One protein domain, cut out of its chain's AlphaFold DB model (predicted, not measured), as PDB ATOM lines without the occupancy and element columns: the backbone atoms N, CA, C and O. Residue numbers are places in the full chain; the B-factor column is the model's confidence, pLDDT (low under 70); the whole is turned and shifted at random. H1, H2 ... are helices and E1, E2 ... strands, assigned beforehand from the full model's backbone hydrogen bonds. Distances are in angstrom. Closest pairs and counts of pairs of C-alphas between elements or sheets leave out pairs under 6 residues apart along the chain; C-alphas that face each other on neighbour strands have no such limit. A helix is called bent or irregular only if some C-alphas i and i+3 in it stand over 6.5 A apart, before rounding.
ATOM      1  N   LYS A  51      35.688 -30.367 -20.247       96.50
ATOM      2  CA  LYS A  51      34.973 -31.523 -20.813       96.50
ATOM      3  C   LYS A  51      35.924 -32.472 -21.545       96.50
ATOM      4  O   LYS A  51      35.978 -33.658 -21.223       96.50
ATOM      5  N   ALA A  52      36.760 -31.950 -22.445       94.44
ATOM      6  CA  ALA A  52      37.751 -32.741 -23.176       94.44
ATOM      7  C   ALA A  52      38.786 -33.405 -22.244       94.44
ATOM      8  O   ALA A  52      39.166 -34.566 -22.432       94.44
ATOM      9  N   ARG A  53      39.231 -32.694 -21.196       95.06
ATOM     10  CA  ARG A  53      40.162 -33.231 -20.186       95.06
ATOM     11  C   ARG A  53      39.547 -34.307 -19.299       95.06
ATOM     12  O   ARG A  53      40.314 -35.116 -18.778       95.06
ATOM     13  N   LEU A  54      38.231 -34.319 -19.116       97.38
ATOM     14  CA  LEU A  54      37.521 -35.405 -18.443       97.38
ATOM     15  C   LEU A  54      37.351 -36.598 -19.392       97.38
ATOM     16  O   LEU A  54      37.781 -37.701 -19.067       97.38
ATOM     17  N   MET A  55      36.842 -36.360 -20.607       96.62
ATOM     18  CA  MET A  55      36.573 -37.403 -21.607       96.62
ATOM     19  C   MET A  55      37.795 -38.254 -21.964       96.62
ATOM     20  O   MET A  55      37.660 -39.458 -22.165       96.62
ATOM     21  N   ARG A  56      39.003 -37.673 -21.996       95.88
ATOM     22  CA  ARG A  56      40.245 -38.424 -22.281       95.88
ATOM     23  C   ARG A  56      40.546 -39.547 -21.278       95.88
ATOM     24  O   ARG A  56      41.408 -40.376 -21.551       95.88
ATOM     25  N   HIS A  57      39.928 -39.525 -20.096       96.94
ATOM     26  CA  HIS A  57      40.112 -40.548 -19.065       96.94
ATOM     27  C   HIS A  57      39.097 -41.691 -19.171       96.94
ATOM     28  O   HIS A  57      39.268 -42.695 -18.487       96.94
ATOM     29  N   LEU A  58      38.092 -41.566 -20.041       96.19
ATOM     30  CA  LEU A  58      37.108 -42.603 -20.334       96.19
ATOM     31  C   LEU A  58      37.503 -43.295 -21.641       96.19
ATOM     32  O   LEU A  58      37.662 -42.638 -22.673       96.19
ATOM     33  N   SER A  59      37.714 -44.609 -21.618       93.62
ATOM     34  CA  SER A  59      38.071 -45.381 -22.818       93.62
ATOM     35  C   SER A  59      36.850 -45.797 -23.635       93.62
ATOM     36  O   SER A  59      36.928 -45.791 -24.860       93.62
ATOM     37  N   ASP A  60      35.742 -46.124 -22.968       94.25
ATOM     38  CA  ASP A  60      34.497 -46.559 -23.603       94.25
ATOM     39  C   ASP A  60      33.776 -45.370 -24.279       94.25
ATOM     40  O   ASP A  60      33.522 -44.350 -23.624       94.25
ATOM     41  N   PRO A  61      33.442 -45.459 -25.583       93.69
ATOM     42  CA  PRO A  61      32.640 -44.451 -26.274       93.69
ATOM     43  C   PRO A  61      31.290 -44.155 -25.608       93.69
ATOM     44  O   PRO A  61      30.862 -43.000 -25.607       93.69
ATOM     45  N   HIS A  62      30.633 -45.146 -25.007       94.06
ATOM     46  CA  HIS A  62      29.345 -44.954 -24.339       94.06
ATOM     47  C   HIS A  62      29.491 -44.184 -23.024       94.06
ATOM     48  O   HIS A  62      28.659 -43.332 -22.726       94.06
ATOM     49  N   ASP A  63      30.578 -44.397 -22.275       96.62
ATOM     50  CA  ASP A  63      30.880 -43.607 -21.075       96.62
ATOM     51  C   ASP A  63      31.115 -42.135 -21.439       96.62
ATOM     52  O   ASP A  63      30.636 -41.226 -20.758       96.62
ATOM     53  N   ARG A  64      31.819 -41.883 -22.554       96.19
ATOM     54  CA  ARG A  64      31.983 -40.524 -23.096       96.19
ATOM     55  C   ARG A  64      30.652 -39.932 -23.545       96.19
ATOM     56  O   ARG A  64      30.434 -38.744 -23.319       96.19
ATOM     57  N   SER A  65      29.784 -40.737 -24.161       95.25
ATOM     58  CA  SER A  65      28.437 -40.325 -24.570       95.25
ATOM     59  C   SER A  65      27.596 -39.914 -23.361       95.25
ATOM     60  O   SER A  65      27.043 -38.815 -23.351       95.25
ATOM     61  N   LEU A  66      27.603 -40.717 -22.290       97.19
ATOM     62  CA  LEU A  66      26.903 -40.404 -21.045       97.19
ATOM     63  C   LEU A  66      27.407 -39.096 -20.421       97.19
ATOM     64  O   LEU A  66      26.604 -38.212 -20.126       97.19
ATOM     65  N   LEU A  67      28.730 -38.933 -20.269       98.00
ATOM     66  CA  LEU A  67      29.306 -37.667 -19.799       98.00
ATOM     67  C   LEU A  67      28.903 -36.507 -20.719       98.00
ATOM     68  O   LEU A  67      28.569 -35.430 -20.237       98.00
ATOM     69  N   GLY A  68      28.917 -36.713 -22.037       96.38
ATOM     70  CA  GLY A  68      28.490 -35.729 -23.024       96.38
ATOM     71  C   GLY A  68      27.048 -35.268 -22.813       96.38
ATOM     72  O   GLY A  68      26.819 -34.060 -22.760       96.38
ATOM     73  N   GLN A  69      26.122 -36.214 -22.642       96.25
ATOM     74  CA  GLN A  69      24.698 -35.963 -22.423       96.25
ATOM     75  C   GLN A  69      24.442 -35.252 -21.087       96.25
ATOM     76  O   GLN A  69      23.777 -34.220 -21.068       96.25
ATOM     77  N   VAL A  70      25.021 -35.746 -19.985       98.19
ATOM     78  CA  VAL A  70      24.903 -35.112 -18.659       98.19
ATOM     79  C   VAL A  70      25.468 -33.694 -18.675       98.19
ATOM     80  O   VAL A  70      24.848 -32.775 -18.145       98.19
ATOM     81  N   TRP A  71      26.629 -33.499 -19.303       97.75
ATOM     82  CA  TRP A  71      27.282 -32.197 -19.400       97.75
ATOM     83  C   TRP A  71      26.426 -31.185 -20.155       97.75
ATOM     84  O   TRP A  71      26.232 -30.076 -19.665       97.75
ATOM     85  N   SER A  72      25.909 -31.566 -21.327       95.50
ATOM     86  CA  SER A  72      25.045 -30.694 -22.124       95.50
ATOM     87  C   SER A  72      23.758 -30.352 -21.366       95.50
ATOM     88  O   SER A  72      23.416 -29.178 -21.259       95.50
ATOM     89  N   ALA A  73      23.113 -31.338 -20.739       95.81
ATOM     90  CA  ALA A  73      21.906 -31.118 -19.944       95.81
ATOM     91  C   ALA A  73      22.136 -30.175 -18.753       95.81
ATOM     92  O   ALA A  73      21.333 -29.283 -18.500       95.81
ATOM     93  N   CYS A  74      23.252 -30.337 -18.034       97.56
ATOM     94  CA  CYS A  74      23.590 -29.476 -16.899       97.56
ATOM     95  C   CYS A  74      24.043 -28.071 -17.320       97.56
ATOM     96  O   CYS A  74      24.043 -27.177 -16.473       97.56
ATOM     97  N   SER A  75      24.461 -27.888 -18.579       96.06
ATOM     98  CA  SER A  75      24.888 -26.590 -19.111       96.06
ATOM     99  C   SER A  75      23.728 -25.653 -19.446       96.06
ATOM    100  O   SER A  75      23.916 -24.440 -19.394       96.06
ATOM    101  N   ASP A  76      22.537 -26.206 -19.692       94.00
ATOM    102  CA  ASP A  76      21.285 -25.453 -19.739       94.00
ATOM    103  C   ASP A  76      20.907 -25.024 -18.314       94.00
ATOM    104  O   ASP A  76      20.476 -25.833 -17.486       94.00
ATOM    105  N   MET A  77      21.156 -23.757 -17.985       93.12
ATOM    106  CA  MET A  77      20.881 -23.192 -16.662       93.12
ATOM    107  C   MET A  77      19.467 -22.611 -16.539       93.12
ATOM    108  O   MET A  77      19.059 -22.300 -15.420       93.12
ATOM    109  N   ASP A  78      18.709 -22.503 -17.625       88.19
ATOM    110  CA  ASP A  78      17.401 -21.835 -17.630       88.19
ATOM    111  C   ASP A  78      16.253 -22.841 -17.462       88.19
ATOM    112  O   ASP A  78      15.221 -22.539 -16.853       88.19
ATOM    113  N   HIS A  79      16.485 -24.101 -17.841       92.06
ATOM    114  CA  HIS A  79      15.568 -25.209 -17.588       92.06
ATOM    115  C   HIS A  79      15.991 -26.082 -16.401       92.06
ATOM    116  O   HIS A  79      17.157 -26.164 -16.010       92.06
ATOM    117  N   TYR A  80      15.014 -26.779 -15.811       94.25
ATOM    118  CA  TYR A  80      15.292 -27.839 -14.838       94.25
ATOM    119  C   TYR A  80      15.968 -29.006 -15.558       94.25
ATOM    120  O   TYR A  80      15.479 -29.459 -16.593       94.25
ATOM    121  N   VAL A  81      17.053 -29.538 -14.996       96.31
ATOM    122  CA  VAL A  81      17.890 -30.543 -15.671       96.31
ATOM    123  C   VAL A  81      17.140 -31.830 -16.015       96.31
ATOM    124  O   VAL A  81      17.462 -32.509 -16.983       96.31
ATOM    125  N   SER A  82      16.091 -32.169 -15.267       92.44
ATOM    126  CA  SER A  82      15.226 -33.312 -15.575       92.44
ATOM    127  C   SER A  82      14.397 -33.124 -16.850       92.44
ATOM    128  O   SER A  82      13.982 -34.110 -17.466       92.44
ATOM    129  N   MET A  83      14.189 -31.879 -17.281       92.31
ATOM    130  CA  MET A  83      13.602 -31.557 -18.580       92.31
ATOM    131  C   MET A  83      14.659 -31.624 -19.685       92.31
ATOM    132  O   MET A  83      14.421 -32.319 -20.672       92.31
ATOM    133  N   SER A  84      15.826 -30.997 -19.491       92.38
ATOM    134  CA  SER A  84      16.878 -30.903 -20.518       92.38
ATOM    135  C   SER A  84      17.654 -32.208 -20.754       92.38
ATOM    136  O   SER A  84      18.130 -32.450 -21.860       92.38
ATOM    137  N   LEU A  85      17.765 -33.099 -19.758       92.75
ATOM    138  CA  LEU A  85      18.491 -34.374 -19.896       92.75
ATOM    139  C   LEU A  85      17.839 -35.334 -20.900       92.75
ATOM    140  O   LEU A  85      18.525 -36.112 -21.567       92.75
ATOM    141  N   VAL A  86      16.510 -35.300 -20.970       85.69
ATOM    142  CA  VAL A  86      15.670 -36.234 -21.728       85.69
ATOM    143  C   VAL A  86      14.519 -35.474 -22.383       85.69
ATOM    144  O   VAL A  86      13.343 -35.694 -22.083       85.69
ATOM    145  N   SER A  87      14.854 -34.526 -23.255       82.31
ATOM    146  CA  SER A  87      13.873 -33.724 -23.991       82.31
ATOM    147  C   SER A  87      12.919 -34.624 -24.783       82.31
ATOM    148  O   SER A  87      13.348 -35.475 -25.557       82.31
ATOM    149  N   GLY A  88      11.614 -34.478 -24.548       78.69
ATOM    150  CA  GLY A  88      10.570 -35.250 -25.238       78.69
ATOM    151  C   GLY A  88      10.410 -36.730 -24.842       78.69
ATOM    152  O   GLY A  88       9.391 -37.319 -25.190       78.69
ATOM    153  N   ASP A  89      11.327 -37.330 -24.069       87.12
ATOM    154  CA  ASP A  89      11.263 -38.754 -23.686       87.12
ATOM    155  C   ASP A  89      10.818 -38.937 -22.224       87.12
ATOM    156  O   ASP A  89      11.611 -38.978 -21.276       87.12
ATOM    157  N   THR A  90       9.502 -39.048 -22.026       86.44
ATOM    158  CA  THR A  90       8.906 -39.231 -20.694       86.44
ATOM    159  C   THR A  90       9.227 -40.590 -20.077       86.44
ATOM    160  O   THR A  90       9.257 -40.696 -18.850       86.44
ATOM    161  N   VAL A  91       9.498 -41.622 -20.882       89.12
ATOM    162  CA  VAL A  91       9.839 -42.962 -20.388       89.12
ATOM    163  C   VAL A  91      11.220 -42.932 -19.744       89.12
ATOM    164  O   VAL A  91      11.358 -43.339 -18.588       89.12
ATOM    165  N   LYS A  92      12.219 -42.358 -20.425       90.06
ATOM    166  CA  LYS A  92      13.556 -42.168 -19.843       90.06
ATOM    167  C   LYS A  92      13.533 -41.214 -18.655       90.06
ATOM    168  O   LYS A  92      14.200 -41.482 -17.658       90.06
ATOM    169  N   ARG A  93      12.716 -40.151 -18.696       93.12
ATOM    170  CA  ARG A  93      12.543 -39.263 -17.531       93.12
ATOM    171  C   ARG A  93      12.041 -40.025 -16.314       93.12
ATOM    172  O   ARG A  93      12.601 -39.865 -15.236       93.12
ATOM    173  N   ARG A  94      11.046 -40.898 -16.491       93.38
ATOM    174  CA  ARG A  94      10.534 -41.747 -15.405       93.38
ATOM    175  C   ARG A  94      11.561 -42.768 -14.924       93.38
ATOM    176  O   ARG A  94      11.629 -43.034 -13.730       93.38
ATOM    177  N   ALA A  95      12.369 -43.317 -15.830       94.38
ATOM    178  CA  ALA A  95      13.440 -44.234 -15.458       94.38
ATOM    179  C   ALA A  95      14.486 -43.542 -14.568       94.38
ATOM    180  O   ALA A  95      14.919 -44.118 -13.574       94.38
ATOM    181  N   VAL A  96      14.878 -42.307 -14.891       95.88
ATOM    182  CA  VAL A  96      15.945 -41.585 -14.178       95.88
ATOM    183  C   VAL A  96      15.444 -40.872 -12.918       95.88
ATOM    184  O   VAL A  96      16.107 -40.961 -11.890       95.88
ATOM    185  N   PHE A  97      14.285 -40.212 -12.984       96.12
ATOM    186  CA  PHE A  97      13.766 -39.319 -11.935       96.12
ATOM    187  C   PHE A  97      12.496 -39.840 -11.249       96.12
ATOM    188  O   PHE A  97      11.836 -39.104 -10.521       96.12
ATOM    189  N   GLY A  98      12.123 -41.101 -11.478       94.94
ATOM    190  CA  GLY A  98      10.921 -41.695 -10.896       94.94
ATOM    191  C   GLY A  98       9.627 -41.303 -11.613       94.94
ATOM    192  O   GLY A  98       9.586 -40.437 -12.489       94.94
ATOM    193  N   SER A  99       8.528 -41.970 -11.254       93.44
ATOM    194  CA  SER A  99       7.225 -41.812 -11.921       93.44
ATOM    195  C   SER A  99       6.610 -40.416 -11.792       93.44
ATOM    196  O   SER A  99       5.795 -40.043 -12.639       93.44
ATOM    197  N   ASP A 100       6.988 -39.695 -10.740       92.25
ATOM    198  CA  ASP A 100       6.579 -38.339 -10.362       92.25
ATOM    199  C   ASP A 100       7.589 -37.255 -10.789       92.25
ATOM    200  O   ASP A 100       7.287 -36.073 -10.671       92.25
ATOM    201  N   TRP A 101       8.742 -37.649 -11.345       94.12
ATOM    202  CA  TRP A 101       9.862 -36.782 -11.744       94.12
ATOM    203  C   TRP A 101      10.605 -36.095 -10.590       94.12
ATOM    204  O   TRP A 101      11.342 -35.137 -10.828       94.12
ATOM    205  N   GLU A 102      10.444 -36.578  -9.358       93.00
ATOM    206  CA  GLU A 102      10.992 -35.924  -8.162       93.00
ATOM    207  C   GLU A 102      12.206 -36.627  -7.556       93.00
ATOM    208  O   GLU A 102      12.881 -36.072  -6.681       93.00
ATOM    209  N   GLN A 103      12.485 -37.854  -7.993       94.56
ATOM    210  CA  GLN A 103      13.560 -38.667  -7.443       94.56
ATOM    211  C   GLN A 103      14.911 -38.206  -7.983       94.56
ATOM    212  O   GLN A 103      15.052 -37.819  -9.145       94.56
ATOM    213  N   LEU A 104      15.937 -38.284  -7.135       96.44
ATOM    214  CA  LEU A 104      17.299 -38.036  -7.581       96.44
ATOM    215  C   LEU A 104      17.778 -39.159  -8.509       96.44
ATOM    216  O   LEU A 104      17.478 -40.329  -8.263       96.44
ATOM    217  N   PRO A 105      18.594 -38.824  -9.523       96.19
ATOM    218  CA  PRO A 105      19.185 -39.826 -10.389       96.19
ATOM    219  C   PRO A 105      20.116 -40.761  -9.600       96.19
ATOM    220  O   PRO A 105      20.663 -40.360  -8.559       96.19
ATOM    221  N   PRO A 106      20.340 -41.993 -10.098       95.44
ATOM    222  CA  PRO A 106      21.267 -42.939  -9.484       95.44
ATOM    223  C   PRO A 106      22.643 -42.320  -9.226       95.44
ATOM    224  O   PRO A 106      23.156 -41.551 -10.039       95.44
ATOM    225  N   ASN A 107      23.244 -42.662  -8.087       94.94
ATOM    226  CA  ASN A 107      24.632 -42.308  -7.780       94.94
ATOM    227  C   ASN A 107      25.638 -43.239  -8.476       94.94
ATOM    228  O   ASN A 107      26.761 -42.817  -8.744       94.94
ATOM    229  N   ASP A 108      25.229 -44.467  -8.805       97.19
ATOM    230  CA  ASP A 108      26.025 -45.421  -9.571       97.19
ATOM    231  C   ASP A 108      26.050 -45.064 -11.064       97.19
ATOM    232  O   ASP A 108      25.012 -44.923 -11.720       97.19
ATOM    233  N   PHE A 109      27.260 -44.947 -11.611       97.25
ATOM    234  CA  PHE A 109      27.477 -44.572 -13.006       97.25
ATOM    235  C   PHE A 109      26.936 -45.625 -13.982       97.25
ATOM    236  O   PHE A 109      26.337 -45.274 -15.000       97.25
ATOM    237  N   GLY A 110      27.099 -46.914 -13.664       96.81
ATOM    238  CA  GLY A 110      26.619 -48.008 -14.509       96.81
ATOM    239  C   GLY A 110      25.093 -48.055 -14.596       96.81
ATOM    240  O   GLY A 110      24.535 -48.252 -15.675       96.81
ATOM    241  N   GLU A 111      24.405 -47.829 -13.481       96.81
ATOM    242  CA  GLU A 111      22.947 -47.729 -13.428       96.81
ATOM    243  C   GLU A 111      22.426 -46.509 -14.189       96.81
ATOM    244  O   GLU A 111      21.483 -46.638 -14.975       96.81
ATOM    245  N   LEU A 112      23.056 -45.341 -14.025       96.94
ATOM    246  CA  LEU A 112      22.693 -44.156 -14.804       96.94
ATOM    247  C   LEU A 112      22.862 -44.410 -16.310       96.94
ATOM    248  O   LEU A 112      21.969 -44.080 -17.096       96.94
ATOM    249  N   ARG A 113      23.968 -45.056 -16.708       96.06
ATOM    250  CA  ARG A 113      24.228 -45.455 -18.097       96.06
ATOM    251  C   ARG A 113      23.124 -46.355 -18.641       96.06
ATOM    252  O   ARG A 113      22.579 -46.048 -19.699       96.06
ATOM    253  N   ARG A 114      22.744 -47.408 -17.906       94.94
ATOM    254  CA  ARG A 114      21.659 -48.322 -18.306       94.94
ATOM    255  C   ARG A 114      20.336 -47.589 -18.523       94.94
ATOM    256  O   ARG A 114      19.656 -47.856 -19.507       94.94
ATOM    257  N   ARG A 115      19.977 -46.652 -17.638       94.25
ATOM    258  CA  ARG A 115      18.705 -45.909 -17.725       94.25
ATOM    259  C   ARG A 115      18.642 -44.924 -18.895       94.25
ATOM    260  O   ARG A 115      17.559 -44.705 -19.429       94.25
ATOM    261  N   LEU A 116      19.768 -44.323 -19.285       91.44
ATOM    262  CA  LEU A 116      19.808 -43.305 -20.347       91.44
ATOM    263  C   LEU A 116      20.115 -43.875 -21.738       91.44
ATOM    264  O   LEU A 116      19.495 -43.457 -22.724       91.44
ATOM    265  N   LEU A 117      21.059 -44.817 -21.812       89.25
ATOM    266  CA  LEU A 117      21.583 -45.362 -23.068       89.25
ATOM    267  C   LEU A 117      21.082 -46.782 -23.380       89.25
ATOM    268  O   LEU A 117      21.212 -47.213 -24.520       89.25
ATOM    269  N   GLY A 118      20.482 -47.487 -22.414       80.50
ATOM    270  CA  GLY A 118      20.138 -48.909 -22.543       80.50
ATOM    271  C   GLY A 118      21.296 -49.837 -22.151       80.50
ATOM    272  O   GLY A 118      22.386 -49.389 -21.795       80.50
ATOM    273  N   PHE A 162      12.393 -19.285 -16.183       90.62
ATOM    274  CA  PHE A 162      13.304 -19.211 -15.049       90.62
ATOM    275  C   PHE A 162      14.668 -18.681 -15.458       90.62
ATOM    276  O   PHE A 162      15.171 -19.019 -16.520       90.62
ATOM    277  N   THR A 163      15.295 -17.918 -14.566       90.75
ATOM    278  CA  THR A 163      16.693 -17.500 -14.721       90.75
ATOM    279  C   THR A 163      17.501 -17.931 -13.504       90.75
ATOM    280  O   THR A 163      17.171 -17.608 -12.349       90.75
ATOM    281  N   SER A 164      18.571 -18.683 -13.761       91.56
ATOM    282  CA  SER A 164      19.494 -19.159 -12.730       91.56
ATOM    283  C   SER A 164      20.375 -18.048 -12.163       91.56
ATOM    284  O   SER A 164      20.720 -17.077 -12.826       91.56
ATOM    285  N   GLN A 165      20.786 -18.212 -10.904       88.62
ATOM    286  CA  GLN A 165      21.592 -17.210 -10.189       88.62
ATOM    287  C   GLN A 165      23.083 -17.279 -10.497       88.62
ATOM    288  O   GLN A 165      23.819 -16.332 -10.213       88.62
ATOM    289  N   ILE A 166      23.518 -18.409 -11.045       93.00
ATOM    290  CA  ILE A 166      24.899 -18.693 -11.402       93.00
ATOM    291  C   ILE A 166      24.949 -19.321 -12.790       93.00
ATOM    292  O   ILE A 166      23.978 -19.909 -13.260       93.00
ATOM    293  N   THR A 167      26.110 -19.233 -13.422       94.25
ATOM    294  CA  THR A 167      26.383 -19.864 -14.714       94.25
ATOM    295  C   THR A 167      26.896 -21.295 -14.534       94.25
ATOM    296  O   THR A 167      27.399 -21.665 -13.468       94.25
ATOM    297  N   PHE A 168      26.864 -22.092 -15.603       95.81
ATOM    298  CA  PHE A 168      27.376 -23.464 -15.581       95.81
ATOM    299  C   PHE A 168      28.858 -23.601 -15.149       95.81
ATOM    300  O   PHE A 168      29.146 -24.456 -14.308       95.81
ATOM    301  N   PRO A 169      29.812 -22.749 -15.598       95.12
ATOM    302  CA  PRO A 169      31.175 -22.733 -15.052       95.12
ATOM    303  C   PRO A 169      31.228 -22.614 -13.523       95.12
ATOM    304  O   PRO A 169      32.046 -23.264 -12.873       95.12
ATOM    305  N   THR A 170      30.341 -21.804 -12.944       94.25
ATOM    306  CA  THR A 170      30.266 -21.596 -11.495       94.25
ATOM    307  C   THR A 170      29.697 -22.837 -10.804       94.25
ATOM    308  O   THR A 170      30.246 -23.283  -9.797       94.25
ATOM    309  N   LEU A 171      28.660 -23.463 -11.375       96.62
ATOM    310  CA  LEU A 171      28.112 -24.724 -10.866       96.62
ATOM    311  C   LEU A 171      29.174 -25.833 -10.823       96.62
ATOM    312  O   LEU A 171      29.271 -26.545  -9.826       96.62
ATOM    313  N   LEU A 172      30.018 -25.948 -11.855       97.12
ATOM    314  CA  LEU A 172      31.132 -26.907 -11.873       97.12
ATOM    315  C   LEU A 172      32.113 -26.681 -10.711       97.12
ATOM    316  O   LEU A 172      32.628 -27.645 -10.142       97.12
ATOM    317  N   LEU A 173      32.373 -25.422 -10.343       94.88
ATOM    318  CA  LEU A 173      33.228 -25.085  -9.202       94.88
ATOM    319  C   LEU A 173      32.566 -25.428  -7.867       94.88
ATOM    320  O   LEU A 173      33.246 -25.980  -7.000       94.88
ATOM    321  N   HIS A 174      31.260 -25.182  -7.717       94.75
ATOM    322  CA  HIS A 174      30.504 -25.641  -6.549       94.75
ATOM    323  C   HIS A 174      30.532 -27.168  -6.436       94.75
ATOM    324  O   HIS A 174      30.886 -27.684  -5.378       94.75
ATOM    325  N   ALA A 175      30.264 -27.898  -7.523       95.50
ATOM    326  CA  ALA A 175      30.309 -29.360  -7.539       95.50
ATOM    327  C   ALA A 175      31.693 -29.894  -7.132       95.50
ATOM    328  O   ALA A 175      31.811 -30.785  -6.288       95.50
ATOM    329  N   LEU A 176      32.759 -29.285  -7.662       92.62
ATOM    330  CA  LEU A 176      34.127 -29.622  -7.288       92.62
ATOM    331  C   LEU A 176      34.449 -29.279  -5.827       92.62
ATOM    332  O   LEU A 176      35.297 -29.950  -5.245       92.62
ATOM    333  N   ALA A 177      33.847 -28.232  -5.253       90.69
ATOM    334  CA  ALA A 177      34.047 -27.815  -3.864       90.69
ATOM    335  C   ALA A 177      33.321 -28.733  -2.866       90.69
ATOM    336  O   ALA A 177      33.935 -29.141  -1.883       90.69
ATOM    337  N   ILE A 178      32.071 -29.111  -3.152       91.12
ATOM    338  CA  ILE A 178      31.236 -29.983  -2.305       91.12
ATOM    339  C   ILE A 178      31.874 -31.368  -2.130       91.12
ATOM    340  O   ILE A 178      31.869 -31.932  -1.042       91.12
ATOM    341  N   ARG A 179      32.472 -31.918  -3.195       85.94
ATOM    342  CA  ARG A 179      33.102 -33.252  -3.195       85.94
ATOM    343  C   ARG A 179      34.577 -33.248  -2.772       85.94
ATOM    344  O   ARG A 179      35.310 -34.204  -3.049       85.94
ATOM    345  N   ARG A 180      35.067 -32.176  -2.135       75.38
ATOM    346  CA  ARG A 180      36.431 -32.162  -1.575       75.38
ATOM    347  C   ARG A 180      36.474 -32.918  -0.248       75.38
ATOM    348  O   ARG A 180      35.549 -32.792   0.544       75.38
ATOM    349  N   PRO A 181      37.570 -33.641   0.042       61.06
ATOM    350  CA  PRO A 181      37.798 -34.175   1.379       61.06
ATOM    351  C   PRO A 181      37.829 -33.041   2.418       61.06
ATOM    352  O   PRO A 181      38.510 -32.034   2.201       61.06
ATOM    353  N   GLU A 182      37.142 -33.224   3.551       53.12
ATOM    354  CA  GLU A 182      37.021 -32.229   4.635       53.12
ATOM    355  C   GLU A 182      38.384 -31.770   5.191       53.12
ATOM    356  O   GLU A 182      38.535 -30.633   5.631       53.12
ATOM    357  N   SER A 183      39.427 -32.598   5.064       45.69
ATOM    358  CA  SER A 183      40.802 -32.290   5.485       45.69
ATOM    359  C   SER A 183      41.501 -31.176   4.685       45.69
ATOM    360  O   SER A 183      42.613 -30.786   5.032       45.69
ATOM    361  N   VAL A 184      40.876 -30.645   3.624       51.38
ATOM    362  CA  VAL A 184      41.423 -29.576   2.758       51.38
ATOM    363  C   VAL A 184      40.517 -28.327   2.750       51.38
ATOM    364  O   VAL A 184      40.568 -27.519   1.821       51.38
ATOM    365  N   ALA A 185      39.671 -28.155   3.773       46.78
ATOM    366  CA  ALA A 185      38.649 -27.109   3.875       46.78
ATOM    367  C   ALA A 185      39.197 -25.688   4.142       46.78
ATOM    368  O   ALA A 185      38.680 -24.961   4.985       46.78
ATOM    369  N   ASN A 186      40.225 -25.246   3.412       48.50
ATOM    370  CA  ASN A 186      40.617 -23.841   3.443       48.50
ATOM    371  C   ASN A 186      39.658 -23.036   2.550       48.50
ATOM    372  O   ASN A 186      39.785 -23.066   1.325       48.50
ATOM    373  N   ARG A 187      38.647 -22.396   3.150       54.97
ATOM    374  CA  ARG A 187      37.531 -21.692   2.484       54.97
ATOM    375  C   ARG A 187      37.970 -20.345   1.881       54.97
ATOM    376  O   ARG A 187      37.546 -19.289   2.328       54.97
ATOM    377  N   GLU A 188      38.843 -20.370   0.876       58.72
ATOM    378  CA  GLU A 188      39.255 -19.159   0.149       58.72
ATOM    379  C   GLU A 188      38.304 -18.826  -1.015       58.72
ATOM    380  O   GLU A 188      38.006 -19.695  -1.839       58.72
ATOM    381  N   ASP A 189      37.948 -17.546  -1.181       57.38
ATOM    382  CA  ASP A 189      37.107 -17.035  -2.285       57.38
ATOM    383  C   ASP A 189      37.628 -17.400  -3.687       57.38
ATOM    384  O   ASP A 189      36.880 -17.587  -4.647       57.38
ATOM    385  N   ARG A 190      38.944 -17.614  -3.816       59.66
ATOM    386  CA  ARG A 190      39.585 -18.079  -5.060       59.66
ATOM    387  C   ARG A 190      39.055 -19.428  -5.550       59.66
ATOM    388  O   ARG A 190      39.406 -19.857  -6.651       59.66
ATOM    389  N   GLN A 191      38.319 -20.175  -4.731       69.44
ATOM    390  CA  GLN A 191      37.789 -21.483  -5.105       69.44
ATOM    391  C   GLN A 191      36.659 -21.413  -6.130       69.44
ATOM    392  O   GLN A 191      36.526 -22.357  -6.905       69.44
ATOM    393  N   LEU A 192      35.910 -20.310  -6.166       81.62
ATOM    394  CA  LEU A 192      34.777 -20.100  -7.072       81.62
ATOM    395  C   LEU A 192      35.129 -19.155  -8.242       81.62
ATOM    396  O   LEU A 192      34.255 -18.621  -8.915       81.62
ATOM    397  N   ASP A 193      36.425 -18.945  -8.496       83.81
ATOM    398  CA  ASP A 193      36.925 -18.160  -9.626       83.81
ATOM    399  C   ASP A 193      36.862 -18.964 -10.938       83.81
ATOM    400  O   ASP A 193      37.673 -19.860 -11.180       83.81
ATOM    401  N   ASP A 194      35.919 -18.605 -11.807       81.38
ATOM    402  CA  ASP A 194      35.712 -19.166 -13.146       81.38
ATOM    403  C   ASP A 194      36.944 -19.080 -14.061       81.38
ATOM    404  O   ASP A 194      37.204 -20.001 -14.841       81.38
ATOM    405  N   LYS A 195      37.788 -18.052 -13.909       86.88
ATOM    406  CA  LYS A 195      39.065 -17.943 -14.638       86.88
ATOM    407  C   LYS A 195      40.055 -19.032 -14.227       86.88
ATOM    408  O   LYS A 195      40.972 -19.347 -14.982       86.88
ATOM    409  N   LEU A 196      39.867 -19.623 -13.047       88.50
ATOM    410  CA  LEU A 196      40.649 -20.750 -12.546       88.50
ATOM    411  C   LEU A 196      39.976 -22.104 -12.820       88.50
ATOM    412  O   LEU A 196      40.536 -23.130 -12.445       88.50
ATOM    413  N   LEU A 197      38.823 -22.166 -13.501       91.62
ATOM    414  CA  LEU A 197      38.092 -23.419 -13.742       91.62
ATOM    415  C   LEU A 197      39.001 -24.523 -14.308       91.62
ATOM    416  O   LEU A 197      39.120 -25.612 -13.741       91.62
ATOM    417  N   VAL A 198      39.706 -24.216 -15.399       92.81
ATOM    418  CA  VAL A 198      40.593 -25.173 -16.069       92.81
ATOM    419  C   VAL A 198      41.740 -25.608 -15.154       92.81
ATOM    420  O   VAL A 198      42.052 -26.803 -15.098       92.81
ATOM    421  N   SER A 199      42.375 -24.682 -14.426       91.88
ATOM    422  CA  SER A 199      43.486 -25.026 -13.529       91.88
ATOM    423  C   SER A 199      43.011 -25.889 -12.361       91.88
ATOM    424  O   SER A 199      43.631 -26.914 -12.092       91.88
ATOM    425  N   ARG A 200      41.857 -25.582 -11.759       90.88
ATOM    426  CA  ARG A 200      41.273 -26.342 -10.639       90.88
ATOM    427  C   ARG A 200      40.988 -27.798 -10.998       90.88
ATOM    428  O   ARG A 200      41.413 -28.700 -10.273       90.88
ATOM    429  N   PHE A 201      40.328 -28.049 -12.128       94.06
ATOM    430  CA  PHE A 201      40.089 -29.421 -12.597       94.06
ATOM    431  C   PHE A 201      41.397 -30.151 -12.915       94.06
ATOM    432  O   PHE A 201      41.550 -31.339 -12.628       94.06
ATOM    433  N   THR A 202      42.378 -29.433 -13.460       93.00
ATOM    434  CA  THR A 202      43.690 -30.004 -13.788       93.00
ATOM    435  C   THR A 202      44.461 -30.404 -12.545       93.00
ATOM    436  O   THR A 202      44.975 -31.518 -12.485       93.00
ATOM    437  N   GLU A 203      44.505 -29.535 -11.540       91.75
ATOM    438  CA  GLU A 203      45.119 -29.808 -10.243       91.75
ATOM    439  C   GLU A 203      44.435 -30.986  -9.549       91.75
ATOM    440  O   GLU A 203      45.116 -31.872  -9.029       91.75
ATOM    441  N   ARG A 204      43.095 -31.046  -9.580       91.19
ATOM    442  CA  ARG A 204      42.345 -32.165  -8.997       91.19
ATOM    443  C   ARG A 204      42.733 -33.494  -9.639       91.19
ATOM    444  O   ARG A 204      43.077 -34.429  -8.919       91.19
ATOM    445  N   LEU A 205      42.728 -33.561 -10.971       91.88
ATOM    446  CA  LEU A 205      43.116 -34.755 -11.729       91.88
ATOM    447  C   LEU A 205      44.607 -35.094 -11.589       91.88
ATOM    448  O   LEU A 205      44.984 -36.258 -11.722       91.88
ATOM    449  N   ALA A 206      45.476 -34.102 -11.384       92.50
ATOM    450  CA  ALA A 206      46.911 -34.313 -11.198       92.50
ATOM    451  C   ALA A 206      47.225 -34.982  -9.852       92.50
ATOM    452  O   ALA A 206      48.131 -35.807  -9.793       92.50
ATOM    453  N   LYS A 207      46.444 -34.678  -8.807       91.31
ATOM    454  CA  LYS A 207      46.575 -35.282  -7.469       91.31
ATOM    455  C   LYS A 207      46.099 -36.739  -7.391       91.31
ATOM    456  O   LYS A 207      46.378 -37.404  -6.401       91.31
ATOM    457  N   LEU A 208      45.377 -37.235  -8.399       90.88
ATOM    458  CA  LEU A 208      44.853 -38.604  -8.425       90.88
ATOM    459  C   LEU A 208      45.835 -39.585  -9.099       90.88
ATOM    460  O   LEU A 208      46.377 -39.268 -10.168       90.88
ATOM    461  N   PRO A 209      46.012 -40.806  -8.551       95.19
ATOM    462  CA  PRO A 209      46.689 -41.904  -9.239       95.19
ATOM    463  C   PRO A 209      46.056 -42.186 -10.606       95.19
ATOM    464  O   PRO A 209      44.843 -42.070 -10.769       95.19
ATOM    465  N   ARG A 210      46.858 -42.605 -11.598       92.81
ATOM    466  CA  ARG A 210      46.364 -42.876 -12.966       92.81
ATOM    467  C   ARG A 210      45.195 -43.867 -13.000       92.81
ATOM    468  O   ARG A 210      44.261 -43.635 -13.756       92.81
ATOM    469  N   SER A 211      45.234 -44.907 -12.167       94.25
ATOM    470  CA  SER A 211      44.183 -45.927 -12.063       94.25
ATOM    471  C   SER A 211      42.850 -45.399 -11.524       94.25
ATOM    472  O   SER A 211      41.816 -45.973 -11.829       94.25
ATOM    473  N   GLN A 212      42.856 -44.297 -10.767       95.69
ATOM    474  CA  GLN A 212      41.656 -43.719 -10.149       95.69
ATOM    475  C   GLN A 212      41.037 -42.589 -10.980       95.69
ATOM    476  O   GLN A 212      39.993 -42.056 -10.621       95.69
ATOM    477  N   LYS A 213      41.674 -42.170 -12.085       96.50
ATOM    478  CA  LYS A 213      41.166 -41.039 -12.879       96.50
ATOM    479  C   LYS A 213      39.863 -41.376 -13.591       96.50
ATOM    480  O   LYS A 213      38.987 -40.526 -13.628       96.50
ATOM    481  N   ALA A 214      39.746 -42.583 -14.145       97.50
ATOM    482  CA  ALA A 214      38.534 -43.011 -14.837       97.50
ATOM    483  C   ALA A 214      37.347 -43.097 -13.866       97.50
ATOM    484  O   ALA A 214      36.337 -42.445 -14.104       97.50
ATOM    485  N   SER A 215      37.518 -43.795 -12.735       97.00
ATOM    486  CA  SER A 215      36.477 -43.907 -11.706       97.00
ATOM    487  C   SER A 215      36.081 -42.540 -11.152       97.00
ATOM    488  O   SER A 215      34.904 -42.231 -11.085       97.00
ATOM    489  N   TRP A 216      37.046 -41.654 -10.882       96.94
ATOM    490  CA  TRP A 216      36.729 -40.302 -10.419       96.94
ATOM    491  C   TRP A 216      35.923 -39.491 -11.445       96.94
ATOM    492  O   TRP A 216      35.063 -38.706 -11.060       96.94
ATOM    493  N   VAL A 217      36.191 -39.644 -12.749       98.19
ATOM    494  CA  VAL A 217      35.391 -38.981 -13.796       98.19
ATOM    495  C   VAL A 217      33.978 -39.567 -13.858       98.19
ATOM    496  O   VAL A 217      33.028 -38.808 -14.050       98.19
ATOM    497  N   GLN A 218      33.827 -40.880 -13.677       98.31
ATOM    498  CA  GLN A 218      32.519 -41.536 -13.588       98.31
ATOM    499  C   GLN A 218      31.729 -41.015 -12.375       98.31
ATOM    500  O   GLN A 218      30.617 -40.522 -12.555       98.31
ATOM    501  N   ASP A 219      32.345 -40.990 -11.190       97.38
ATOM    502  CA  ASP A 219      31.754 -40.443  -9.959       97.38
ATOM    503  C   ASP A 219      31.375 -38.964 -10.132       97.38
ATOM    504  O   ASP A 219      30.262 -38.547  -9.828       97.38
ATOM    505  N   PHE A 220      32.273 -38.157 -10.709       97.81
ATOM    506  CA  PHE A 220      31.995 -36.747 -10.979       97.81
ATOM    507  C   PHE A 220      30.817 -36.559 -11.948       97.81
ATOM    508  O   PHE A 220      30.092 -35.573 -11.847       97.81
ATOM    509  N   THR A 221      30.612 -37.486 -12.888       98.56
ATOM    510  CA  THR A 221      29.504 -37.412 -13.850       98.56
ATOM    511  C   THR A 221      28.156 -37.595 -13.153       98.56
ATOM    512  O   THR A 221      27.248 -36.794 -13.377       98.56
ATOM    513  N   THR A 222      28.018 -38.605 -12.289       98.25
ATOM    514  CA  THR A 222      26.776 -38.815 -11.526       98.25
ATOM    515  C   THR A 222      26.574 -37.720 -10.482       98.25
ATOM    516  O   THR A 222      25.462 -37.209 -10.333       98.25
ATOM    517  N   ASP A 223      27.652 -37.282  -9.828       97.88
ATOM    518  CA  ASP A 223      27.634 -36.167  -8.885       97.88
ATOM    519  C   ASP A 223      27.167 -34.867  -9.525       97.88
ATOM    520  O   ASP A 223      26.306 -34.195  -8.963       97.88
ATOM    521  N   LEU A 224      27.684 -34.509 -10.705       98.56
ATOM    522  CA  LEU A 224      27.282 -33.292 -11.407       98.56
ATOM    523  C   LEU A 224      25.773 -33.281 -11.666       98.56
ATOM    524  O   LEU A 224      25.112 -32.283 -11.380       98.56
ATOM    525  N   LEU A 225      25.220 -34.399 -12.147       98.62
ATOM    526  CA  LEU A 225      23.790 -34.506 -12.415       98.62
ATOM    527  C   LEU A 225      22.957 -34.413 -11.128       98.62
ATOM    528  O   LEU A 225      21.980 -33.664 -11.076       98.62
ATOM    529  N   ARG A 226      23.347 -35.142 -10.073       98.38
ATOM    530  CA  ARG A 226      22.653 -35.125  -8.772       98.38
ATOM    531  C   ARG A 226      22.705 -33.742  -8.126       98.38
ATOM    532  O   ARG A 226      21.677 -33.237  -7.683       98.38
ATOM    533  N   ILE A 227      23.875 -33.104  -8.125       98.56
ATOM    534  CA  ILE A 227      24.071 -31.743  -7.615       98.56
ATOM    535  C   ILE A 227      23.238 -30.754  -8.423       98.56
ATOM    536  O   ILE A 227      22.626 -29.875  -7.827       98.56
ATOM    537  N   ARG A 228      23.148 -30.906  -9.750       98.25
ATOM    538  CA  ARG A 228      22.294 -30.037 -10.565       98.25
ATOM    539  C   ARG A 228      20.808 -30.206 -10.236       98.25
ATOM    540  O   ARG A 228      20.114 -29.202 -10.120       98.25
ATOM    541  N   CYS A 229      20.333 -31.431 -10.007       97.81
ATOM    542  CA  CYS A 229      18.950 -31.672  -9.571       97.81
ATOM    543  C   CYS A 229      18.656 -31.015  -8.214       97.81
ATOM    544  O   CYS A 229      17.613 -30.391  -8.026       97.81
ATOM    545  N   LEU A 230      19.593 -31.133  -7.269       98.19
ATOM    546  CA  LEU A 230      19.491 -30.498  -5.954       98.19
ATOM    547  C   LEU A 230      19.563 -28.970  -6.054       98.19
ATOM    548  O   LEU A 230      18.793 -28.285  -5.389       98.19
ATOM    549  N   PHE A 231      20.430 -28.436  -6.915       98.31
ATOM    550  CA  PHE A 231      20.494 -27.011  -7.227       98.31
ATOM    551  C   PHE A 231      19.154 -26.509  -7.754       98.31
ATOM    552  O   PHE A 231      18.621 -25.537  -7.230       98.31
ATOM    553  N   ASP A 232      18.574 -27.211  -8.726       97.25
ATOM    554  CA  ASP A 232      17.304 -26.818  -9.318       97.25
ATOM    555  C   ASP A 232      16.152 -26.782  -8.313       97.25
ATOM    556  O   ASP A 232      15.243 -25.973  -8.497       97.25
ATOM    557  N   ARG A 233      16.203 -27.635  -7.279       96.75
ATOM    558  CA  ARG A 233      15.189 -27.757  -6.225       96.75
ATOM    559  C   ARG A 233      15.402 -26.806  -5.047       96.75
ATOM    560  O   ARG A 233      14.423 -26.335  -4.477       96.75
ATOM    561  N   PHE A 234      16.641 -26.565  -4.627       97.75
ATOM    562  CA  PHE A 234      16.939 -25.905  -3.347       97.75
ATOM    563  C   PHE A 234      17.596 -24.528  -3.478       97.75
ATOM    564  O   PHE A 234      17.649 -23.796  -2.489       97.75
ATOM    565  N   ILE A 235      18.047 -24.144  -4.675       97.75
ATOM    566  CA  ILE A 235      18.632 -22.826  -4.921       97.75
ATOM    567  C   ILE A 235      17.631 -21.933  -5.649       97.75
ATOM    568  O   ILE A 235      16.990 -22.331  -6.621       97.75
ATOM    569  N   LEU A 236      17.501 -20.712  -5.134       94.94
ATOM    570  CA  LEU A 236      16.579 -19.690  -5.612       94.94
ATOM    571  C   LEU A 236      16.756 -19.390  -7.107       94.94
ATOM    572  O   LEU A 236      17.875 -19.393  -7.612       94.94
ATOM    573  N   LYS A 237      15.663 -19.059  -7.802       93.12
ATOM    574  CA  LYS A 237      15.642 -18.628  -9.211       93.12
ATOM    575  C   LYS A 237      14.808 -17.358  -9.378       93.12
ATOM    576  O   LYS A 237      13.975 -17.041  -8.524       93.12
ATOM    577  N   ARG A 238      14.995 -16.641 -10.487       91.06
ATOM    578  CA  ARG A 238      14.008 -15.648 -10.948       91.06
ATOM    579  C   ARG A 238      12.929 -16.380 -11.733       91.06
ATOM    580  O   ARG A 238      13.266 -17.289 -12.481       91.06
ATOM    581  N   ASP A 239      11.668 -16.017 -11.542       90.94
ATOM    582  CA  ASP A 239      10.525 -16.532 -12.302       90.94
ATOM    583  C   ASP A 239       9.803 -15.367 -12.976       90.94
ATOM    584  O   ASP A 239       9.175 -14.548 -12.299       90.94
ATOM    585  N   ALA A 240       9.899 -15.303 -14.303       87.81
ATOM    586  CA  ALA A 240       9.303 -14.268 -15.139       87.81
ATOM    587  C   ALA A 240       7.762 -14.276 -15.107       87.81
ATOM    588  O   ALA A 240       7.142 -13.267 -15.434       87.81
ATOM    589  N   THR A 241       7.129 -15.384 -14.693       85.12
ATOM    590  CA  THR A 241       5.658 -15.469 -14.566       85.12
ATOM    591  C   THR A 241       5.133 -14.811 -13.293       85.12
ATOM    592  O   THR A 241       3.943 -14.511 -13.192       85.12
ATOM    593  N   LEU A 242       6.006 -14.568 -12.314       82.00
ATOM    594  CA  LEU A 242       5.661 -13.809 -11.123       82.00
ATOM    595  C   LEU A 242       5.840 -12.324 -11.432       82.00
ATOM    596  O   LEU A 242       6.896 -11.905 -11.897       82.00
ATOM    597  N   GLY A 243       4.813 -11.515 -11.161       65.56
ATOM    598  CA  GLY A 243       4.906 -10.066 -11.341       65.56
ATOM    599  C   GLY A 243       6.110  -9.489 -10.591       65.56
ATOM    600  O   GLY A 243       6.472  -9.986  -9.520       65.56
ATOM    601  N   ALA A 244       6.719  -8.433 -11.136       57.41
ATOM    602  CA  ALA A 244       7.744  -7.679 -10.426       57.41
ATOM    603  C   ALA A 244       7.134  -7.156  -9.115       57.41
ATOM    604  O   ALA A 244       6.330  -6.222  -9.124       57.41
ATOM    605  N   GLY A 245       7.465  -7.781  -7.982       51.50
ATOM    606  CA  GLY A 245       7.187  -7.182  -6.680       51.50
ATOM    607  C   GLY A 245       7.796  -5.780  -6.633       51.50
ATOM    608  O   GLY A 245       8.771  -5.536  -7.339       51.50
ATOM    609  N   ASN A 246       7.182  -4.875  -5.859       48.19
ATOM    610  CA  ASN A 246       7.613  -3.496  -5.570       48.19
ATOM    611  C   ASN A 246       8.835  -3.021  -6.384       48.19
ATOM    612  O   ASN A 246       9.952  -3.018  -5.879       48.19
ATOM    613  N   GLU A 247       8.570  -2.641  -7.639       43.97
ATOM    614  CA  GLU A 247       9.513  -2.079  -8.613       43.97
ATOM    615  C   GLU A 247      10.794  -2.908  -8.829       43.97
ATOM    616  O   GLU A 247      11.812  -2.744  -8.154       43.97
ATOM    617  N   SER A 248      10.784  -3.733  -9.884       40.78
ATOM    618  CA  SER A 248      12.024  -4.047 -10.598       40.78
ATOM    619  C   SER A 248      12.646  -2.721 -11.027       40.78
ATOM    620  O   SER A 248      12.107  -2.018 -11.875       40.78
ATOM    621  N   THR A 249      13.752  -2.331 -10.399       42.12
ATOM    622  CA  THR A 249      14.407  -1.036 -10.638       42.12
ATOM    623  C   THR A 249      15.220  -0.988 -11.931       42.12
ATOM    624  O   THR A 249      15.940  -0.018 -12.162       42.12
ATOM    625  N   THR A 250      15.120  -2.024 -12.757       42.94
ATOM    626  CA  THR A 250      15.699  -2.114 -14.096       42.94
ATOM    627  C   THR A 250      14.775  -2.970 -14.960       42.94
ATOM    628  O   THR A 250      14.369  -4.054 -14.535       42.94
ATOM    629  N   ASP A 251      14.491  -2.526 -16.185       43.28
ATOM    630  CA  ASP A 251      13.804  -3.319 -17.222       43.28
ATOM    631  C   ASP A 251      14.594  -4.595 -17.617       43.28
ATOM    632  O   ASP A 251      14.129  -5.406 -18.410       43.28
ATOM    633  N   GLU A 252      15.792  -4.784 -17.051       50.59
ATOM    634  CA  GLU A 252      16.766  -5.819 -17.406       50.59
ATOM    635  C   GLU A 252      16.557  -7.182 -16.710       50.59
ATOM    636  O   GLU A 252      17.142  -8.164 -17.153       50.59
ATOM    637  N   GLU A 253      15.721  -7.298 -15.663       57.84
ATOM    638  CA  GLU A 253      15.478  -8.587 -14.971       57.84
ATOM    639  C   GLU A 253      13.995  -8.821 -14.601       57.84
ATOM    640  O   GLU A 253      13.610  -8.699 -13.426       57.84
ATOM    641  N   PRO A 254      13.136  -9.189 -15.572       63.09
ATOM    642  CA  PRO A 254      11.728  -9.479 -15.311       63.09
ATOM    643  C   PRO A 254      11.552 -10.631 -14.306       63.09
ATOM    644  O   PRO A 254      12.363 -11.555 -14.230       63.09
ATOM    645  N   GLY A 255      10.475 -10.582 -13.517       78.12
ATOM    646  CA  GLY A 255      10.080 -11.665 -12.611       78.12
ATOM    647  C   GLY A 255      10.210 -11.378 -11.112       78.12
ATOM    648  O   GLY A 255      10.555 -10.273 -10.681       78.12
ATOM    649  N   ASN A 256       9.967 -12.402 -10.293       87.50
ATOM    650  CA  ASN A 256      10.209 -12.384  -8.845       87.50
ATOM    651  C   ASN A 256      11.010 -13.616  -8.393       87.50
ATOM    652  O   ASN A 256      11.227 -14.556  -9.157       87.50
ATOM    653  N   TRP A 257      11.486 -13.605  -7.152       92.19
ATOM    654  CA  TRP A 257      12.178 -14.732  -6.538       92.19
ATOM    655  C   TRP A 257      11.242 -15.921  -6.355       92.19
ATOM    656  O   TRP A 257      10.140 -15.787  -5.824       92.19
ATOM    657  N   SER A 258      11.705 -17.097  -6.762       93.12
ATOM    658  CA  SER A 258      10.969 -18.349  -6.623       93.12
ATOM    659  C   SER A 258      11.880 -19.494  -6.201       93.12
ATOM    660  O   SER A 258      13.083 -19.496  -6.478       93.12
ATOM    661  N   LEU A 259      11.287 -20.478  -5.528       95.31
ATOM    662  CA  LEU A 259      11.951 -21.701  -5.107       95.31
ATOM    663  C   LEU A 259      10.978 -22.869  -5.278       95.31
ATOM    664  O   LEU A 259      10.050 -23.041  -4.479       95.31
ATOM    665  N   TYR A 260      11.179 -23.633  -6.348       94.69
ATOM    666  CA  TYR A 260      10.291 -24.721  -6.725       94.69
ATOM    667  C   TYR A 260      11.045 -26.032  -6.936       94.69
ATOM    668  O   TYR A 260      12.211 -26.064  -7.324       94.69
ATOM    669  N   ARG A 261      10.334 -27.135  -6.721       94.38
ATOM    670  CA  ARG A 261      10.675 -28.463  -7.220       94.38
ATOM    671  C   ARG A 261       9.858 -28.747  -8.474       94.38
ATOM    672  O   ARG A 261       8.693 -28.353  -8.566       94.38
ATOM    673  N   LEU A 262      10.468 -29.447  -9.424       93.56
ATOM    674  CA  LEU A 262       9.738 -30.009 -10.552       93.56
ATOM    675  C   LEU A 262       8.970 -31.246 -10.080       93.56
ATOM    676  O   LEU A 262       9.519 -32.069  -9.356       93.56
ATOM    677  N   SER A 263       7.729 -31.375 -10.529       93.06
ATOM    678  CA  SER A 263       6.885 -32.549 -10.345       93.06
ATOM    679  C   SER A 263       6.114 -32.832 -11.633       93.06
ATOM    680  O   SER A 263       5.887 -31.934 -12.455       93.06
ATOM    681  N   ARG A 264       5.705 -34.081 -11.837       92.56
ATOM    682  CA  ARG A 264       4.869 -34.467 -12.971       92.56
ATOM    683  C   ARG A 264       3.438 -33.973 -12.773       92.56
ATOM    684  O   ARG A 264       2.764 -34.292 -11.799       92.56
ATOM    685  N   GLY A 265       2.941 -33.249 -13.764       89.25
ATOM    686  CA  GLY A 265       1.531 -32.953 -13.951       89.25
ATOM    687  C   GLY A 265       0.948 -33.620 -15.185       89.25
ATOM    688  O   GLY A 265       1.627 -34.309 -15.944       89.25
ATOM    689  N   GLU A 266      -0.336 -33.358 -15.395       86.38
ATOM    690  CA  GLU A 266      -1.041 -33.687 -16.628       86.38
ATOM    691  C   GLU A 266      -1.647 -32.403 -17.193       86.38
ATOM    692  O   GLU A 266      -2.239 -31.607 -16.454       86.38
ATOM    693  N   SER A 267      -1.484 -32.190 -18.499       82.38
ATOM    694  CA  SER A 267      -2.229 -31.190 -19.261       82.38
ATOM    695  C   SER A 267      -3.114 -31.883 -20.293       82.38
ATOM    696  O   SER A 267      -2.811 -32.970 -20.794       82.38
ATOM    697  N   VAL A 268      -4.249 -31.258 -20.596       80.88
ATOM    698  CA  VAL A 268      -5.154 -31.715 -21.650       80.88
ATOM    699  C   VAL A 268      -4.946 -30.809 -22.851       80.88
ATOM    700  O   VAL A 268      -5.220 -29.615 -22.778       80.88
ATOM    701  N   SER A 269      -4.481 -31.374 -23.962       73.44
ATOM    702  CA  SER A 269      -4.386 -30.668 -25.241       73.44
ATOM    703  C   SER A 269      -5.079 -31.488 -26.320       73.44
ATOM    704  O   SER A 269      -4.823 -32.684 -26.464       73.44
ATOM    705  N   ARG A 270      -6.014 -30.862 -27.048       75.06
ATOM    706  CA  ARG A 270      -6.806 -31.495 -28.126       75.06
ATOM    707  C   ARG A 270      -7.426 -32.851 -27.729       75.06
ATOM    708  O   ARG A 270      -7.413 -33.799 -28.506       75.06
ATOM    709  N   GLY A 271      -7.942 -32.958 -26.501       76.50
ATOM    710  CA  GLY A 271      -8.595 -34.171 -25.984       76.50
ATOM    711  C   GLY A 271      -7.652 -35.311 -25.570       76.50
ATOM    712  O   GLY A 271      -8.125 -36.327 -25.067       76.50
ATOM    713  N   SER A 272      -6.333 -35.146 -25.723       77.62
ATOM    714  CA  SER A 272      -5.317 -36.095 -25.261       77.62
ATOM    715  C   SER A 272      -4.668 -35.595 -23.968       77.62
ATOM    716  O   SER A 272      -4.350 -34.409 -23.843       77.62
ATOM    717  N   ARG A 273      -4.478 -36.496 -22.995       81.31
ATOM    718  CA  ARG A 273      -3.704 -36.213 -21.780       81.31
ATOM    719  C   ARG A 273      -2.227 -36.408 -22.080       81.31
ATOM    720  O   ARG A 273      -1.832 -37.480 -22.536       81.31
ATOM    721  N   ARG A 274      -1.424 -35.385 -21.810       84.44
ATOM    722  CA  ARG A 274       0.034 -35.451 -21.898       84.44
ATOM    723  C   ARG A 274       0.632 -35.113 -20.545       84.44
ATOM    724  O   ARG A 274       0.095 -34.276 -19.817       84.44
ATOM    725  N   ASP A 275       1.740 -35.770 -20.223       87.25
ATOM    726  CA  ASP A 275       2.539 -35.373 -19.072       87.25
ATOM    727  C   ASP A 275       3.045 -33.944 -19.300       87.25
ATOM    728  O   ASP A 275       3.524 -33.610 -20.386       87.25
ATOM    729  N   SER A 276       2.953 -33.109 -18.273       88.00
ATOM    730  CA  SER A 276       3.408 -31.722 -18.306       88.00
ATOM    731  C   SER A 276       4.188 -31.384 -17.036       88.00
ATOM    732  O   SER A 276       3.942 -31.982 -15.988       88.00
ATOM    733  N   PRO A 277       5.157 -30.458 -17.091       91.06
ATOM    734  CA  PRO A 277       5.879 -30.040 -15.898       91.06
ATOM    735  C   PRO A 277       4.973 -29.224 -14.966       91.06
ATOM    736  O   PRO A 277       4.285 -28.298 -15.398       91.06
ATOM    737  N   ARG A 278       5.005 -29.537 -13.668       92.31
ATOM    738  CA  ARG A 278       4.464 -28.700 -12.590       92.31
ATOM    739  C   ARG A 278       5.596 -28.231 -11.693       92.31
ATOM    740  O   ARG A 278       6.524 -28.980 -11.407       92.31
ATOM    741  N   TYR A 279       5.489 -26.993 -11.232       92.81
ATOM    742  CA  TYR A 279       6.460 -26.371 -10.340       92.81
ATOM    743  C   TYR A 279       5.774 -26.127  -9.003       92.81
ATOM    744  O   TYR A 279       4.864 -25.303  -8.916       92.81
ATOM    745  N   LEU A 280       6.159 -26.904  -7.994       92.25
ATOM    746  CA  LEU A 280       5.580 -26.862  -6.652       92.25
ATOM    747  C   LEU A 280       6.588 -26.245  -5.682       92.25
ATOM    748  O   LEU A 280       7.786 -26.415  -5.899       92.25
ATOM    749  N   PRO A 281       6.165 -25.546  -4.617       93.06
ATOM    750  CA  PRO A 281       7.093 -25.038  -3.610       93.06
ATOM    751  C   PRO A 281       7.988 -26.167  -3.061       93.06
ATOM    752  O   PRO A 281       7.515 -27.262  -2.749       93.06
ATOM    753  N   SER A 282       9.304 -25.929  -2.994       93.88
ATOM    754  CA  SER A 282      10.293 -26.980  -2.701       93.88
ATOM    755  C   SER A 282      10.111 -27.682  -1.355       93.88
ATOM    756  O   SER A 282      10.522 -28.838  -1.229       93.88
ATOM    757  N   PHE A 283       9.490 -27.002  -0.387       90.06
ATOM    758  CA  PHE A 283       9.225 -27.502   0.961       90.06
ATOM    759  C   PHE A 283       7.733 -27.667   1.287       90.06
ATOM    760  O   PHE A 283       7.408 -28.164   2.364       90.06
ATOM    761  N   SER A 284       6.815 -27.305   0.381       69.19
ATOM    762  CA  SER A 284       5.393 -27.581   0.599       69.19
ATOM    763  C   SER A 284       5.075 -29.033   0.227       69.19
ATOM    764  O   SER A 284       5.047 -29.399  -0.958       69.19
ATOM    765  N   SER A 285       4.814 -29.860   1.233       55.12
ATOM    766  CA  SER A 285       3.896 -30.991   1.104       55.12
ATOM    767  C   SER A 285       2.529 -30.546   1.629       55.12
ATOM    768  O   SER A 285       2.447 -29.670   2.491       55.12
ATOM    769  N   GLU A 286       1.447 -31.153   1.139       47.50
ATOM    770  CA  GLU A 286       0.104 -30.980   1.719       47.50
ATOM    771  C   GLU A 286       0.031 -31.461   3.190       47.50
ATOM    772  O   GLU A 286      -0.956 -31.210   3.875       47.50
ATOM    773  N   GLU A 287       1.088 -32.105   3.700       43.97
ATOM    774  CA  GLU A 287       1.170 -32.709   5.035       43.97
ATOM    775  C   GLU A 287       1.775 -31.782   6.110       43.97
ATOM    776  O   GLU A 287       1.591 -32.037   7.297       43.97
ATOM    777  N   ASN A 288       2.459 -30.687   5.737       48.56
ATOM    778  CA  ASN A 288       3.332 -29.935   6.659       48.56
ATOM    779  C   ASN A 288       2.725 -28.663   7.306       48.56
ATOM    780  O   ASN A 288       3.453 -27.877   7.915       48.56
ATOM    781  N   GLY A 289       1.405 -28.462   7.231       54.94
ATOM    782  CA  GLY A 289       0.710 -27.369   7.936       54.94
ATOM    783  C   GLY A 289       1.111 -25.943   7.505       54.94
ATOM    784  O   GLY A 289       1.823 -25.749   6.520       54.94
TER     785      GLY A 289
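This is residues 51 to 118 and 162 to 289 of the 505 residues of the protein "DUF1524 domain-containing protein" of Brevibacterium aurantiacum (UniProt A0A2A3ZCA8). A long, bent two-stranded hairpin, E3 and E4, makes one end of the model, beside a body of helices built on the long helix H9. H2, H3, H5 and H6 pack on H9, H7 and H8 pack on H6, and the small hairpin of E1 and E2 lies near the end of H9. The printed part has 196 residues, with nine named helices followed by four named strands in two antiparallel sheets, E1 - E2 and E3 - E4, a mixed class of helices and strands. It is compact, with a radius of gyration of the C-alphas of 18.7 A and spans of 55 by 45 by 34 A.

E3, residues 260 to 269, is 24.4 A long and bends by 63 degrees at residue 263; E4, residues 272 to 281, is 27.3 A long and ends at C-alpha 281 (7.093, -25.038, -3.610). E1 is residues 237 to 239 and E2 residues 256 to 258. H9, residues 210 to 234, is 35.3 A long, from C-alpha 210 (46.364, -42.876, -12.966), with a kink of 26 degrees near residue 218. H1 is residues 51 to 55, from C-alpha 51 (34.973, -31.523, -20.813). H2, residues 61 to 75, is 20.7 A long. H3 is residues 81 to 84, H4 90 to 97, H5 109 to 117, H6 168 to 178 and H7 189 to 192. H8, residues 194 to 206, is 18.9 A long. H8 is irregular, with C-alphas 195 and 198 7.5 A apart, and H9 only just so, with C-alphas 211 and 214 6.9 A apart.

In the hairpin of E3 and E4, N 265 and O 276 are 2.7 A apart, within hydrogen-bond range. The closest C-alphas of H9 and E3 are those of Arg 233 and Arg 261, 4.7 A. In the hairpin of E1 and E2, N 239 and O 256 are 2.8 A apart. H2 touches residues 218 to 228 of H9 at a shallow tilt of 31 degrees, the same way, Leu 67 and Thr 221 having the closest C-alphas at 6.0 A. Residues 218 to 222 of H9 touch H5 at a steep tilt of 65 degrees, closest at the C-alphas of Phe 109 and Gln 218, 5.9 A. H4 and H5 form a helical hairpin, closest at the C-alphas of Ala 95 and Arg 115, 6.0 A. H6 touches H8, closest at the C-alphas of Pro 169 and Asp 194, 6.1 A. Every O i to N i+4 pair is within hydrogen-bond range in H1, H2, H4, H5 and H6, against 7 of 9 in H8 and 19 of 21 in H9; H3 and H7 are too short for such a pair.

The two C-alphas farthest apart are those of Ser 183 and Gly 271, 58.6 A. Residues 119 to 161 are not printed, and C-alphas 118 and 162 are 31.4 A apart across the cut. The links H4 to H5 and E1 to E2 are long. The pLDDT is under 70 at residues 181 to 191, 243 to 254 and 284 to 289.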